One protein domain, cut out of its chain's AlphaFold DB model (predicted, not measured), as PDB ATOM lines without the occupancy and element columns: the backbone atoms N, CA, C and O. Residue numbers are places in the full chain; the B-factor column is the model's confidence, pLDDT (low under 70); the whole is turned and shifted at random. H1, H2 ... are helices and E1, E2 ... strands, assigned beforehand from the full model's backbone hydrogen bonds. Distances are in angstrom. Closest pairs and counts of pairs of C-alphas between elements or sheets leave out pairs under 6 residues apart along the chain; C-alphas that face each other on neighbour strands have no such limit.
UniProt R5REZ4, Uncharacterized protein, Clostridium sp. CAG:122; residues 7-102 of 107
ATOM      1  N   VAL A   7     177.472 126.662 127.698       94.00
ATOM      2  CA  VAL A   7     177.318 127.718 128.700       94.00
ATOM      3  C   VAL A   7     176.587 127.145 129.907       94.00
ATOM      4  O   VAL A   7     175.564 126.482 129.751       94.00
ATOM      5  N   PHE A   8     177.118 127.419 131.098       95.19
ATOM      6  CA  PHE A   8     176.499 127.077 132.374       95.19
ATOM      7  C   PHE A   8     176.106 128.363 133.099       95.19
ATOM      8  O   PHE A   8     176.948 129.249 133.250       95.19
ATOM      9  N   ILE A   9     174.847 128.472 133.524       95.44
ATOM     10  CA  ILE A   9     174.342 129.611 134.300       95.44
ATOM     11  C   ILE A   9     173.673 129.090 135.564       95.44
ATOM     12  O   ILE A   9     172.733 128.305 135.491       95.44
ATOM     13  N   ASP A  10     174.148 129.537 136.717       94.88
ATOM     14  CA  ASP A  10     173.486 129.249 137.984       94.88
ATOM     15  C   ASP A  10     172.390 130.289 138.250       94.88
ATOM     16  O   ASP A  10     172.581 131.467 137.945       94.88
ATOM     17  N   GLU A  11     171.246 129.839 138.764       94.56
ATOM     18  CA  GLU A  11     170.052 130.624 139.094       94.56
ATOM     19  C   GLU A  11     169.673 131.617 137.985       94.56
ATOM     20  O   GLU A  11     169.610 132.833 138.189       94.56
ATOM     21  N   PHE A  12     169.441 131.110 136.770       95.38
ATOM     22  CA  PHE A  12     169.207 131.954 135.590       95.38
ATOM     23  C   PHE A  12     167.929 132.805 135.686       95.38
ATOM     24  O   PHE A  12     167.788 133.828 135.018       95.38
ATOM     25  N   ASP A  13     166.999 132.395 136.542       95.25
ATOM     26  CA  ASP A  13     165.782 133.116 136.890       95.25
ATOM     27  C   ASP A  13     165.980 134.220 137.941       95.25
ATOM     28  O   ASP A  13     165.024 134.928 138.267       95.25
ATOM     29  N   SER A  14     167.204 134.425 138.437       94.25
ATOM     30  CA  SER A  14     167.544 135.499 139.372       94.25
ATOM     31  C   SER A  14     167.071 136.860 138.864       94.25
ATOM     32  O   SER A  14     167.602 137.412 137.900       94.25
ATOM     33  N   ASN A  15     166.082 137.439 139.551       92.38
ATOM     34  CA  ASN A  15     165.443 138.716 139.207       92.38
ATOM     35  C   ASN A  15     164.773 138.758 137.817       92.38
ATOM     36  O   ASN A  15     164.469 139.846 137.318       92.38
ATOM     37  N   LEU A  16     164.515 137.606 137.194       94.50
ATOM     38  CA  LEU A  16     163.852 137.511 135.901       94.50
ATOM     39  C   LEU A  16     162.447 136.938 136.069       94.50
ATOM     40  O   LEU A  16     162.242 135.863 136.627       94.50
ATOM     41  N   HIS A  17     161.455 137.656 135.548       95.25
ATOM     42  CA  HIS A  17     160.087 137.155 135.555       95.25
ATOM     43  C   HIS A  17     159.945 135.954 134.606       95.25
ATOM     44  O   HIS A  17     160.460 135.979 133.486       95.25
ATOM     45  N   ASP A  18     159.168 134.955 135.025       93.12
ATOM     46  CA  ASP A  18     158.946 133.687 134.316       93.12
ATOM     47  C   ASP A  18     158.574 133.868 132.833       93.12
ATOM     48  O   ASP A  18     159.137 133.216 131.964       93.12
ATOM     49  N   VAL A  19     157.704 134.837 132.521       94.94
ATOM     50  CA  VAL A  19     157.321 135.204 131.138       94.94
ATOM     51  C   VAL A  19     158.528 135.554 130.253       94.94
ATOM     52  O   VAL A  19     158.596 135.105 129.110       94.94
ATOM     53  N   TYR A  20     159.481 136.346 130.755       96.44
ATOM     54  CA  TYR A  20     160.664 136.728 129.977       96.44
ATOM     55  C   TYR A  20     161.653 135.573 129.856       96.44
ATOM     56  O   TYR A  20     162.215 135.365 128.783       96.44
ATOM     57  N   LEU A  21     161.835 134.811 130.939       95.75
ATOM     58  CA  LEU A  21     162.666 133.610 130.939       95.75
ATOM     59  C   LEU A  21     162.169 132.604 129.896       95.75
ATOM     60  O   LEU A  21     162.944 132.143 129.064       95.75
ATOM     61  N   CYS A  22     160.868 132.326 129.899       95.50
ATOM     62  CA  CYS A  22     160.202 131.457 128.938       95.50
ATOM     63  C   CYS A  22     160.464 131.896 127.488       95.50
ATOM     64  O   CYS A  22     160.973 131.107 126.694       95.50
ATOM     65  N   ALA A  23     160.203 133.167 127.161       96.44
ATOM     66  CA  ALA A  23     160.418 133.694 125.811       96.44
ATOM     67  C   ALA A  23     161.893 133.626 125.369       96.44
ATOM     68  O   ALA A  23     162.194 133.341 124.209       96.44
ATOM     69  N   LEU A  24     162.829 133.870 126.292       95.50
ATOM     70  CA  LEU A  24     164.261 133.766 126.015       95.50
ATOM     71  C   LEU A  24     164.685 132.317 125.748       95.50
ATOM     72  O   LEU A  24     165.461 132.067 124.828       95.50
ATOM     73  N   LEU A  25     164.169 131.359 126.520       95.31
ATOM     74  CA  LEU A  25     164.450 129.939 126.315       95.31
ATOM     75  C   LEU A  25     163.884 129.430 124.988       95.31
ATOM     76  O   LEU A  25     164.584 128.703 124.289       95.31
ATOM     77  N   GLU A  26     162.674 129.847 124.604       95.50
ATOM     78  CA  GLU A  26     162.110 129.544 123.280       95.50
ATOM     79  C   GLU A  26     163.018 130.061 122.159       95.50
ATOM     80  O   GLU A  26     163.372 129.308 121.251       95.50
ATOM     81  N   TYR A  27     163.472 131.315 122.259       95.44
ATOM     82  CA  TYR A  27     164.412 131.888 121.296       95.44
ATOM     83  C   TYR A  27     165.720 131.085 121.209       95.44
ATOM     84  O   TYR A  27     166.194 130.781 120.116       95.44
ATOM     85  N   LEU A  28     166.308 130.717 122.350       93.56
ATOM     86  CA  LEU A  28     167.561 129.959 122.388       93.56
ATOM     87  C   LEU A  28     167.399 128.528 121.866       93.56
ATOM     88  O   LEU A  28     168.328 128.001 121.262       93.56
ATOM     89  N   MET A  29     166.235 127.907 122.064       91.31
ATOM     90  CA  MET A  29     165.924 126.593 121.498       91.31
ATOM     91  C   MET A  29     165.807 126.628 119.970       91.31
ATOM     92  O   MET A  29     166.209 125.667 119.318       91.31
ATOM     93  N   GLU A  30     165.267 127.711 119.411       92.56
ATOM     94  CA  GLU A  30     165.048 127.868 117.968       92.56
ATOM     95  C   GLU A  30     166.325 128.314 117.227       92.56
ATOM     96  O   GLU A  30     166.617 127.832 116.133       92.56
ATOM     97  N   TYR A  31     167.094 129.235 117.818       92.81
ATOM     98  CA  TYR A  31     168.184 129.943 117.131       92.81
ATOM     99  C   TYR A  31     169.571 129.750 117.755       92.81
ATOM    100  O   TYR A  31     170.561 130.209 117.181       92.81
ATOM    101  N   GLY A  32     169.669 129.125 118.928       89.25
ATOM    102  CA  GLY A  32     170.943 128.910 119.609       89.25
ATOM    103  C   GLY A  32     171.838 127.902 118.885       89.25
ATOM    104  O   GLY A  32     171.369 126.887 118.375       89.25
ATOM    105  N   ASP A  33     173.149 128.160 118.885       90.19
ATOM    106  CA  ASP A  33     174.174 127.215 118.430       90.19
ATOM    107  C   ASP A  33     175.045 126.794 119.624       90.19
ATOM    108  O   ASP A  33     175.803 127.598 120.171       90.19
ATOM    109  N   GLY A  34     174.896 125.543 120.067       90.25
ATOM    110  CA  GLY A  34     175.577 124.995 121.242       90.25
ATOM    111  C   GLY A  34     174.623 124.448 122.304       90.25
ATOM    112  O   GLY A  34     173.500 124.048 122.004       90.25
ATOM    113  N   GLN A  35     175.092 124.389 123.553       91.88
ATOM    114  CA  GLN A  35     174.314 123.881 124.686       91.88
ATOM    115  C   GLN A  35     174.268 124.909 125.817       91.88
ATOM    116  O   GLN A  35     175.304 125.373 126.290       91.88
ATOM    117  N   LEU A  36     173.062 125.219 126.286       93.50
ATOM    118  CA  LEU A  36     172.841 125.974 127.514       93.50
ATOM    119  C   LEU A  36     172.405 125.006 128.618       93.50
ATOM    120  O   LEU A  36     171.444 124.259 128.446       93.50
ATOM    121  N   CYS A  37     173.107 125.024 129.745       94.38
ATOM    122  CA  CYS A  37     172.744 124.316 130.966       94.38
ATOM    123  C   CYS A  37     172.556 125.347 132.078       94.38
ATOM    124  O   CYS A  37     173.379 126.248 132.236       94.38
ATOM    125  N   PHE A  38     171.460 125.255 132.822       95.31
ATOM    126  CA  PHE A  38     171.173 126.220 133.871       95.31
ATOM    127  C   PHE A  38     170.333 125.620 134.990       95.31
ATOM    128  O   PHE A  38     169.658 124.609 134.793       95.31
ATOM    129  N   THR A  39     170.372 126.265 136.151       94.69
ATOM    130  CA  THR A  39     169.483 125.987 137.282       94.69
ATOM    131  C   THR A  39     168.402 127.069 137.358       94.69
ATOM    132  O   THR A  39     168.602 128.213 136.940       94.69
ATOM    133  N   THR A  40     167.212 126.686 137.819       94.31
ATOM    134  CA  THR A  40     166.075 127.591 138.013       94.31
ATOM    135  C   THR A  40     165.134 127.018 139.067       94.31
ATOM    136  O   THR A  40     164.979 125.800 139.177       94.31
ATOM    137  N   HIS A  41     164.489 127.899 139.821       89.81
ATOM    138  CA  HIS A  41     163.391 127.573 140.725       89.81
ATOM    139  C   HIS A  41     162.023 127.674 140.036       89.81
ATOM    140  O   HIS A  41     161.046 127.069 140.488       89.81
ATOM    141  N   ASN A  42     161.936 128.419 138.932       89.94
ATOM    142  CA  ASN A  42     160.720 128.545 138.146       89.94
ATOM    143  C   ASN A  42     160.341 127.221 137.469       89.94
ATOM    144  O   ASN A  42     161.123 126.581 136.767       89.94
ATOM    145  N   VAL A  43     159.074 126.839 137.622       89.69
ATOM    146  CA  VAL A  43     158.510 125.637 136.984       89.69
ATOM    147  C   VAL A  43     157.933 125.905 135.590       89.69
ATOM    148  O   VAL A  43     157.653 124.952 134.865       89.69
ATOM    149  N   GLY A  44     157.758 127.175 135.203       91.00
ATOM    150  CA  GLY A  44     157.266 127.589 133.881       91.00
ATOM    151  C   GLY A  44     158.121 127.074 132.714       91.00
ATOM    152  O   GLY A  44     157.566 126.437 131.811       91.00
ATOM    153  N   PRO A  45     159.466 127.201 132.759       92.94
ATOM    154  CA  PRO A  45     160.367 126.677 131.736       92.94
ATOM    155  C   PRO A  45     160.170 125.197 131.411       92.94
ATOM    156  O   PRO A  45     160.403 124.786 130.276       92.94
ATOM    157  N   MET A  46     159.706 124.382 132.365       91.25
ATOM    158  CA  MET A  46     159.495 122.950 132.143       91.25
ATOM    159  C   MET A  46     158.492 122.679 131.014       91.25
ATOM    160  O   MET A  46     158.645 121.704 130.279       91.25
ATOM    161  N   ASP A  47     157.472 123.527 130.843       88.50
ATOM    162  CA  ASP A  47     156.465 123.346 129.794       88.50
ATOM    163  C   ASP A  47     156.988 123.670 128.385       88.50
ATOM    164  O   ASP A  47     156.457 123.142 127.404       88.50
ATOM    165  N   ILE A  48     158.060 124.456 128.284       90.50
ATOM    166  CA  ILE A  48     158.766 124.760 127.031       90.50
ATOM    167  C   ILE A  48     159.830 123.694 126.774       90.50
ATOM    168  O   ILE A  48     159.837 123.039 125.731       90.50
ATOM    169  N   LEU A  49     160.680 123.438 127.772       91.00
ATOM    170  CA  LEU A  49     161.809 122.519 127.670       91.00
ATOM    171  C   LEU A  49     161.371 121.082 127.374       91.00
ATOM    172  O   LEU A  49     162.094 120.372 126.675       91.00
ATOM    173  N   LYS A  50     160.179 120.651 127.817       88.88
ATOM    174  CA  LYS A  50     159.656 119.290 127.573       88.88
ATOM    175  C   LYS A  50     159.559 118.899 126.096       88.88
ATOM    176  O   LYS A  50     159.431 117.713 125.796       88.88
ATOM    177  N   GLN A  51     159.556 119.879 125.190       85.88
ATOM    178  CA  GLN A  51     159.525 119.655 123.742       85.88
ATOM    179  C   GLN A  51     160.830 119.018 123.239       85.88
ATOM    180  O   GLN A  51     160.821 118.253 122.274       85.88
ATOM    181  N   ASN A  52     161.938 119.269 123.939       85.75
ATOM    182  CA  ASN A  52     163.242 118.694 123.650       85.75
ATOM    183  C   ASN A  52     163.490 117.422 124.472       85.75
ATOM    184  O   ASN A  52     163.040 117.267 125.605       85.75
ATOM    185  N   LYS A  53     164.243 116.476 123.901       83.69
ATOM    186  CA  LYS A  53     164.673 115.272 124.628       83.69
ATOM    187  C   LYS A  53     165.860 115.618 125.527       83.69
ATOM    188  O   LYS A  53     166.798 116.247 125.051       83.69
ATOM    189  N   LYS A  54     165.870 115.101 126.763       84.50
ATOM    190  CA  LYS A  54     166.973 115.270 127.738       84.50
ATOM    191  C   LYS A  54     167.274 116.741 128.077       84.50
ATOM    192  O   LYS A  54     168.431 117.127 128.186       84.50
ATOM    193  N   SER A  55     166.232 117.557 128.176       89.00
ATOM    194  CA  SER A  55     166.306 119.002 128.433       89.00
ATOM    195  C   SER A  55     165.982 119.391 129.876       89.00
ATOM    196  O   SER A  55     166.115 120.557 130.228       89.00
ATOM    197  N   ILE A  56     165.509 118.444 130.691       92.00
ATOM    198  CA  ILE A  56     165.092 118.677 132.072       92.00
ATOM    199  C   ILE A  56     165.708 117.585 132.938       92.00
ATOM    200  O   ILE A  56     165.478 116.395 132.706       92.00
ATOM    201  N   ASP A  57     166.431 118.019 133.958       91.25
ATOM    202  CA  ASP A  57     166.967 117.192 135.025       91.25
ATOM    203  C   ASP A  57     166.502 117.787 136.360       91.25
ATOM    204  O   ASP A  57     166.477 119.007 136.527       91.25
ATOM    205  N   PHE A  58     166.103 116.938 137.304       89.56
ATOM    206  CA  PHE A  58     165.698 117.362 138.643       89.56
ATOM    207  C   PHE A  58     166.832 117.119 139.631       89.56
ATOM    208  O   PHE A  58     167.375 116.015 139.677       89.56
ATOM    209  N   LEU A  59     167.161 118.132 140.429       88.50
ATOM    210  CA  LEU A  59     168.117 118.031 141.528       88.50
ATOM    211  C   LEU A  59     167.349 117.835 142.842       88.50
ATOM    212  O   LEU A  59     166.535 118.680 143.206       88.50
ATOM    213  N   SER A  60     167.582 116.717 143.524       85.25
ATOM    214  CA  SER A  60     166.960 116.394 144.815       85.25
ATOM    215  C   SER A  60     167.739 116.965 146.005       85.25
ATOM    216  O   SER A  60     168.899 117.368 145.879       85.25
ATOM    217  N   GLU A  61     167.120 116.944 147.191       83.31
ATOM    218  CA  GLU A  61     167.753 117.387 148.448       83.31
ATOM    219  C   GLU A  61     168.995 116.566 148.820       83.31
ATOM    220  O   GLU A  61     169.937 117.096 149.403       83.31
ATOM    221  N   ASP A  62     169.043 115.285 148.441       86.50
ATOM    222  CA  ASP A  62     170.207 114.412 148.637       86.50
ATOM    223  C   ASP A  62     171.266 114.551 147.524       86.50
ATOM    224  O   ASP A  62     172.121 113.678 147.358       86.50
ATOM    225  N   HIS A  63     171.227 115.661 146.777       86.50
ATOM    226  CA  HIS A  63     172.160 116.027 145.708       86.50
ATOM    227  C   HIS A  63     172.237 115.008 144.561       86.50
ATOM    228  O   HIS A  63     173.274 114.871 143.904       86.50
ATOM    229  N   LYS A  64     171.143 114.289 144.297       89.06
ATOM    230  CA  LYS A  64     171.038 113.378 143.156       89.06
ATOM    231  C   LYS A  64     170.331 114.049 141.989       89.06
ATOM    232  O   LYS A  64     169.466 114.903 142.153       89.06
ATOM    233  N   ILE A  65     170.721 113.629 140.789       89.00
ATOM    234  CA  ILE A  65     170.140 114.108 139.539       89.00
ATOM    235  C   ILE A  65     169.216 113.033 138.981       89.00
ATOM    236  O   ILE A  65     169.642 111.908 138.707       89.00
ATOM    237  N   TYR A  66     167.959 113.405 138.766       88.81
ATOM    238  CA  TYR A  66     166.933 112.556 138.186       88.81
ATOM    239  C   TYR A  66     166.521 113.108 136.818       88.81
ATOM    240  O   TYR A  66     165.848 114.139 136.750       88.81
ATOM    241  N   PRO A  67     166.891 112.444 135.710       88.19
ATOM    242  CA  PRO A  67     166.551 112.932 134.384       88.19
ATOM    243  C   PRO A  67     165.064 112.767 134.104       88.19
ATOM    244  O   PRO A  67     164.497 111.679 134.270       88.19
ATOM    245  N   TRP A  68     164.432 113.823 133.597       84.81
ATOM    246  CA  TRP A  68     163.060 113.722 133.135       84.81
ATOM    247  C   TRP A  68     162.993 112.899 131.845       84.81
ATOM    248  O   TRP A  68     163.716 113.129 130.870       84.81
ATOM    249  N   LYS A  69     162.068 111.939 131.818       79.31
ATOM    250  CA  LYS A  69     161.727 111.170 130.620       79.31
ATOM    251  C   LYS A  69     160.283 111.467 130.264       79.31
ATOM    252  O   LYS A  69     159.393 111.278 131.089       79.31
ATOM    253  N   THR A  70     160.053 111.888 129.023       70.25
ATOM    254  CA  THR A  70     158.703 112.073 128.491       70.25
ATOM    255  C   THR A  70     157.908 110.780 128.657       70.25
ATOM    256  O   THR A  70     158.266 109.749 128.088       70.25
ATOM    257  N   ASN A  71     156.842 110.830 129.453       68.06
ATOM    258  CA  ASN A  71     155.970 109.693 129.719       68.06
ATOM    259  C   ASN A  71     154.537 110.063 129.324       68.06
ATOM    260  O   ASN A  71     153.810 110.693 130.092       68.06
ATOM    261  N   GLY A  72     154.144 109.720 128.095       69.94
ATOM    262  CA  GLY A  72     152.808 110.008 127.568       69.94
ATOM    263  C   GLY A  72     152.435 111.494 127.647       69.94
ATOM    264  O   GLY A  72     153.202 112.353 127.225       69.94
ATOM    265  N   ASN A  73     151.257 111.784 128.210       68.69
ATOM    266  CA  ASN A  73     150.695 113.137 128.334       68.69
ATOM    267  C   ASN A  73     151.029 113.834 129.669       68.69
ATOM    268  O   ASN A  73     150.426 114.859 129.994       68.69
ATOM    269  N   TYR A  74     151.933 113.280 130.482       70.50
ATOM    270  CA  TYR A  74     152.273 113.886 131.768       70.50
ATOM    271  C   TYR A  74     153.090 115.167 131.577       70.50
ATOM    272  O   TYR A  74     154.122 115.168 130.906       70.50
ATOM    273  N   SER A  75     152.635 116.259 132.200       81.50
ATOM    274  CA  SER A  75     153.419 117.494 132.259       81.50
ATOM    275  C   SER A  75     154.489 117.386 133.357       81.50
ATOM    276  O   SER A  75     154.144 117.013 134.485       81.50
ATOM    277  N   PRO A  76     155.760 117.725 133.067       83.69
ATOM    278  CA  PRO A  76     156.823 117.760 134.071       83.69
ATOM    279  C   PRO A  76     156.493 118.684 135.248       83.69
ATOM    280  O   PRO A  76     156.744 118.305 136.389       83.69
ATOM    281  N   SER A  77     155.844 119.829 135.007       84.44
ATOM    282  CA  SER A  77     155.467 120.768 136.072       84.44
ATOM    283  C   SER A  77     154.440 120.167 137.042       84.44
ATOM    284  O   SER A  77     154.509 120.406 138.246       84.44
ATOM    285  N   LYS A  78     153.526 119.314 136.553       83.44
ATOM    286  CA  LYS A  78     152.586 118.565 137.411       83.44
ATOM    287  C   LYS A  78     153.280 117.468 138.214       83.44
ATOM    288  O   LYS A  78     152.978 117.311 139.389       83.44
ATOM    289  N   LEU A  79     154.193 116.714 137.597       83.44
ATOM    290  CA  LEU A  79     154.945 115.667 138.301       83.44
ATOM    291  C   LEU A  79     155.791 116.255 139.432       83.44
ATOM    292  O   LEU A  79     155.808 115.696 140.524       83.44
ATOM    293  N   TYR A  80     156.433 117.394 139.168       84.31
ATOM    294  CA  TYR A  80     157.235 118.112 140.149       84.31
ATOM    295  C   TYR A  80     156.406 118.571 141.351       84.31
ATOM    296  O   TYR A  80     156.749 118.247 142.483       84.31
ATOM    297  N   ARG A  81     155.276 119.250 141.110       82.62
ATOM    298  CA  ARG A  81     154.395 119.759 142.178       82.62
ATOM    299  C   ARG A  81     153.726 118.660 143.007       82.62
ATOM    300  O   ARG A  81     153.455 118.882 144.178       82.62
ATOM    301  N   ASN A  82     153.455 117.508 142.396       82.38
ATOM    302  CA  ASN A  82     152.796 116.378 143.053       82.38
ATOM    303  C   ASN A  82     153.790 115.408 143.720       82.38
ATOM    304  O   ASN A  82     153.381 114.333 144.152       82.38
ATOM    305  N   GLY A  83     155.094 115.702 143.709       80.75
ATOM    306  CA  GLY A  83     156.088 114.880 144.410       80.75
ATOM    307  C   GLY A  83     156.324 113.530 143.758       80.75
ATOM    308  O   GLY A  83     156.834 112.607 144.378       80.75
ATOM    309  N   MET A  84     155.976 113.407 142.478       81.75
ATOM    310  CA  MET A  84     156.093 112.164 141.712       81.75
ATOM    311  C   MET A  84     157.526 111.921 141.207       81.75
ATOM    312  O   MET A  84     157.739 111.122 140.295       81.75
ATOM    313  N   ILE A  85     158.498 112.643 141.764       82.12
ATOM    314  CA  ILE A  85     159.924 112.542 141.468       82.12
ATOM    315  C   ILE A  85     160.598 112.038 142.737       82.12
ATOM    316  O   ILE A  85     160.355 112.550 143.828       82.12
ATOM    317  N   GLU A  86     161.434 111.021 142.591       79.31
ATOM    318  CA  GLU A  86     162.180 110.451 143.707       79.31
ATOM    319  C   GLU A  86     163.066 111.520 144.368       79.31
ATOM    320  O   GLU A  86     163.732 112.292 143.682       79.31
ATOM    321  N   GLY A  87     163.037 111.596 145.701       73.62
ATOM    322  CA  GLY A  87     163.783 112.610 146.453       73.62
ATOM    323  C   GLY A  87     163.214 114.032 146.355       73.62
ATOM    324  O   GLY A  87     163.855 114.963 146.838       73.62
ATOM    325  N   SER A  88     162.037 114.216 145.743       78.69
ATOM    326  CA  SER A  88     161.329 115.497 145.760       78.69
ATOM    327  C   SER A  88     160.618 115.702 147.101       78.69
ATOM    328  O   SER A  88     159.804 114.857 147.480       78.69
ATOM    329  N   PRO A  89     160.848 116.829 147.798       67.38
ATOM    330  CA  PRO A  89     160.124 117.170 149.023       67.38
ATOM    331  C   PRO A  89     158.704 117.689 148.739       67.38
ATOM    332  O   PRO A  89     157.917 117.923 149.656       67.38
ATOM    333  N   PHE A  90     158.360 117.912 147.468       70.50
ATOM    334  CA  PHE A  90     157.157 118.632 147.076       70.50
ATOM    335  C   PHE A  90     155.957 117.701 146.944       70.50
ATOM    336  O   PHE A  90     155.660 117.250 145.855       70.50
ATOM    337  N   ASN A  91     155.229 117.446 148.023       73.31
ATOM    338  CA  ASN A  91     153.857 116.921 147.973       73.31
ATOM    339  C   ASN A  91     153.008 117.699 148.982       73.31
ATOM    340  O   ASN A  91     152.489 117.134 149.940       73.31
ATOM    341  N   VAL A  92     152.998 119.020 148.806       75.44
ATOM    342  CA  VAL A  92     152.396 119.969 149.742       75.44
ATOM    343  C   VAL A  92     151.053 120.414 149.182       75.44
ATOM    344  O   VAL A  92     150.992 121.009 148.103       75.44
ATOM    345  N   ASP A  93     149.985 120.136 149.915       80.06
ATOM    346  CA  ASP A  93     148.645 120.633 149.642       80.06
ATOM    347  C   ASP A  93     148.361 121.874 150.500       80.06
ATOM    348  O   ASP A  93     148.895 122.063 151.593       80.06
ATOM    349  N   SER A  94     147.476 122.742 150.011       85.12
ATOM    350  CA  SER A  94     146.935 123.859 150.786       85.12
ATOM    351  C   SER A  94     146.423 123.454 152.177       85.12
ATOM    352  O   SER A  94     146.542 124.240 153.117       85.12
ATOM    353  N   ILE A  95     145.885 122.237 152.324       85.12
ATOM    354  CA  ILE A  95     145.360 121.728 153.592       85.12
ATOM    355  C   ILE A  95     146.457 121.490 154.637       85.12
ATOM    356  O   ILE A  95     146.189 121.626 155.831       85.12
ATOM    357  N   ASP A  96     147.696 121.222 154.211       82.50
ATOM    358  CA  ASP A  96     148.832 120.996 155.114       82.50
ATOM    359  C   ASP A  96     149.169 122.259 155.922       82.50
ATOM    360  O   ASP A  96     149.698 122.186 157.029       82.50
ATOM    361  N   PHE A  97     148.798 123.435 155.406       86.12
ATOM    362  CA  PHE A  97     148.977 124.709 156.098       86.12
ATOM    363  C   PHE A  97     147.895 124.996 157.140       86.12
ATOM    364  O   PHE A  97     148.119 125.838 158.009       86.12
ATOM    365  N   ILE A  98     146.744 124.311 157.098       83.69
ATOM    366  CA  ILE A  98     145.664 124.540 158.068       83.69
ATOM    367  C   ILE A  98     146.169 124.258 159.478       83.69
ATOM    368  O   ILE A  98     146.009 125.123 160.322       83.69
ATOM    369  N   GLY A  99     146.842 123.123 159.704       76.62
ATOM    370  CA  GLY A  99     147.395 122.744 161.011       76.62
ATOM    371  C   GLY A  99     148.539 123.639 161.509       76.62
ATOM    372  O   GLY A  99     148.765 123.735 162.707       76.62
ATOM    373  N   ILE A 100     149.263 124.295 160.592       80.88
ATOM    374  CA  ILE A 100     150.389 125.191 160.910       80.88
ATOM    375  C   ILE A 100     149.881 126.571 161.340       80.88
ATOM    376  O   ILE A 100     150.461 127.202 162.222       80.88
ATOM    377  N   PHE A 101     148.824 127.058 160.686       78.62
ATOM    378  CA  PHE A 101     148.237 128.367 160.967       78.62
ATOM    379  C   PHE A 101     147.019 128.315 161.889       78.62
ATOM    380  O   PHE A 101     146.575 129.369 162.341       78.62
ATOM    381  N   SER A 102     146.474 127.134 162.188       70.56
ATOM    382  CA  SER A 102     145.572 126.968 163.319       70.56
ATOM    383  C   SER A 102     146.413 127.109 164.574       70.56
ATOM    384  O   SER A 102     147.114 126.188 164.977       70.56
TER     385      SER A 102
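This is residues 7 to 102 of the 107 residues of an uncharacterized protein of Clostridium sp. CAG:122 (UniProt R5REZ4). Three helices, H1, H2 and H3, stand in a row with H2 in the middle, and two separate small pairs of strands, the parallel E1 and E2 and the hairpin of E3 and E4, lie along one side of that row. From this body of 87 residues, which spans 35 by 30 by 23 A, a tail sticks out at residues 94 to 102, of which 94 to 101 belong to H4. The printed part has 96 residues with four named helices and four named strands, in the order E1, H1, E2, H2, E3, E4, H3, H4; the class is mixed, helices and strands, with 47 residues, under half, in named elements. It is only just compact, close to loose, with a radius of gyration of the C-alphas of 15.0 A, and elongated, spanning 52 by 30 by 27 A.

E1, residues 7 to 9, and E2, residues 34 to 38, are parallel neighbours at 15 degrees, with N 7 and O 35 at 2.9 A and N 37 and O 7 at 2.9 A, within hydrogen-bond range. With H1, residues 18 to 31, they form a strand-helix-strand unit, two parallel neighbour strands with a helix between them in the chain, whose crossover is right-handed. H1 and E2 are near each other, with 6 pairs of C-alphas within 10 A. H1 touches H2, residues 45 to 49; their closest C-alphas, those of Cys 22 and Pro 45, are 5.5 A apart. H2 touches H3, residues 76 to 81; their closest C-alphas, those of Met 46 and Ser 77, are 6.0 A apart. E3, residues 57 to 59, and E4, residues 65 to 67, form an antiparallel hairpin at 155 degrees, with N 66 and O 58 at 2.8 A, within hydrogen-bond range. E2 and E3 are apart. H4, residues 94 to 101, touches no helix. In H1, H2 and H3 every O i to N i+4 pair is within hydrogen-bond range; in H4 1 of 4 is, beside 4 of 5 O i to N i+3 pairs.

E1 begins at C-alpha 7 (177.318, 127.718, 128.700) and is 6.6 A long, and E2 is 13.4 A long. H1 begins at C-alpha 18 (158.946, 133.687, 134.316) and is 19.9 A long. H2 measures 6.0 A, E3 6.7 A, E4 6.4 A and H3 8.7 A. H4, 11.2 A long, ends at C-alpha 101 (148.237, 128.367, 160.967).

The two C-alphas farthest apart, those of Asp 33 and Ser 102, are 53.2 A apart. The printed part has no cut. The link from H3 to H4, residues 82 to 93, is long. The mean pLDDT of the printed part is 86.9, and residues 71 to 73 and residue 89 are under 70.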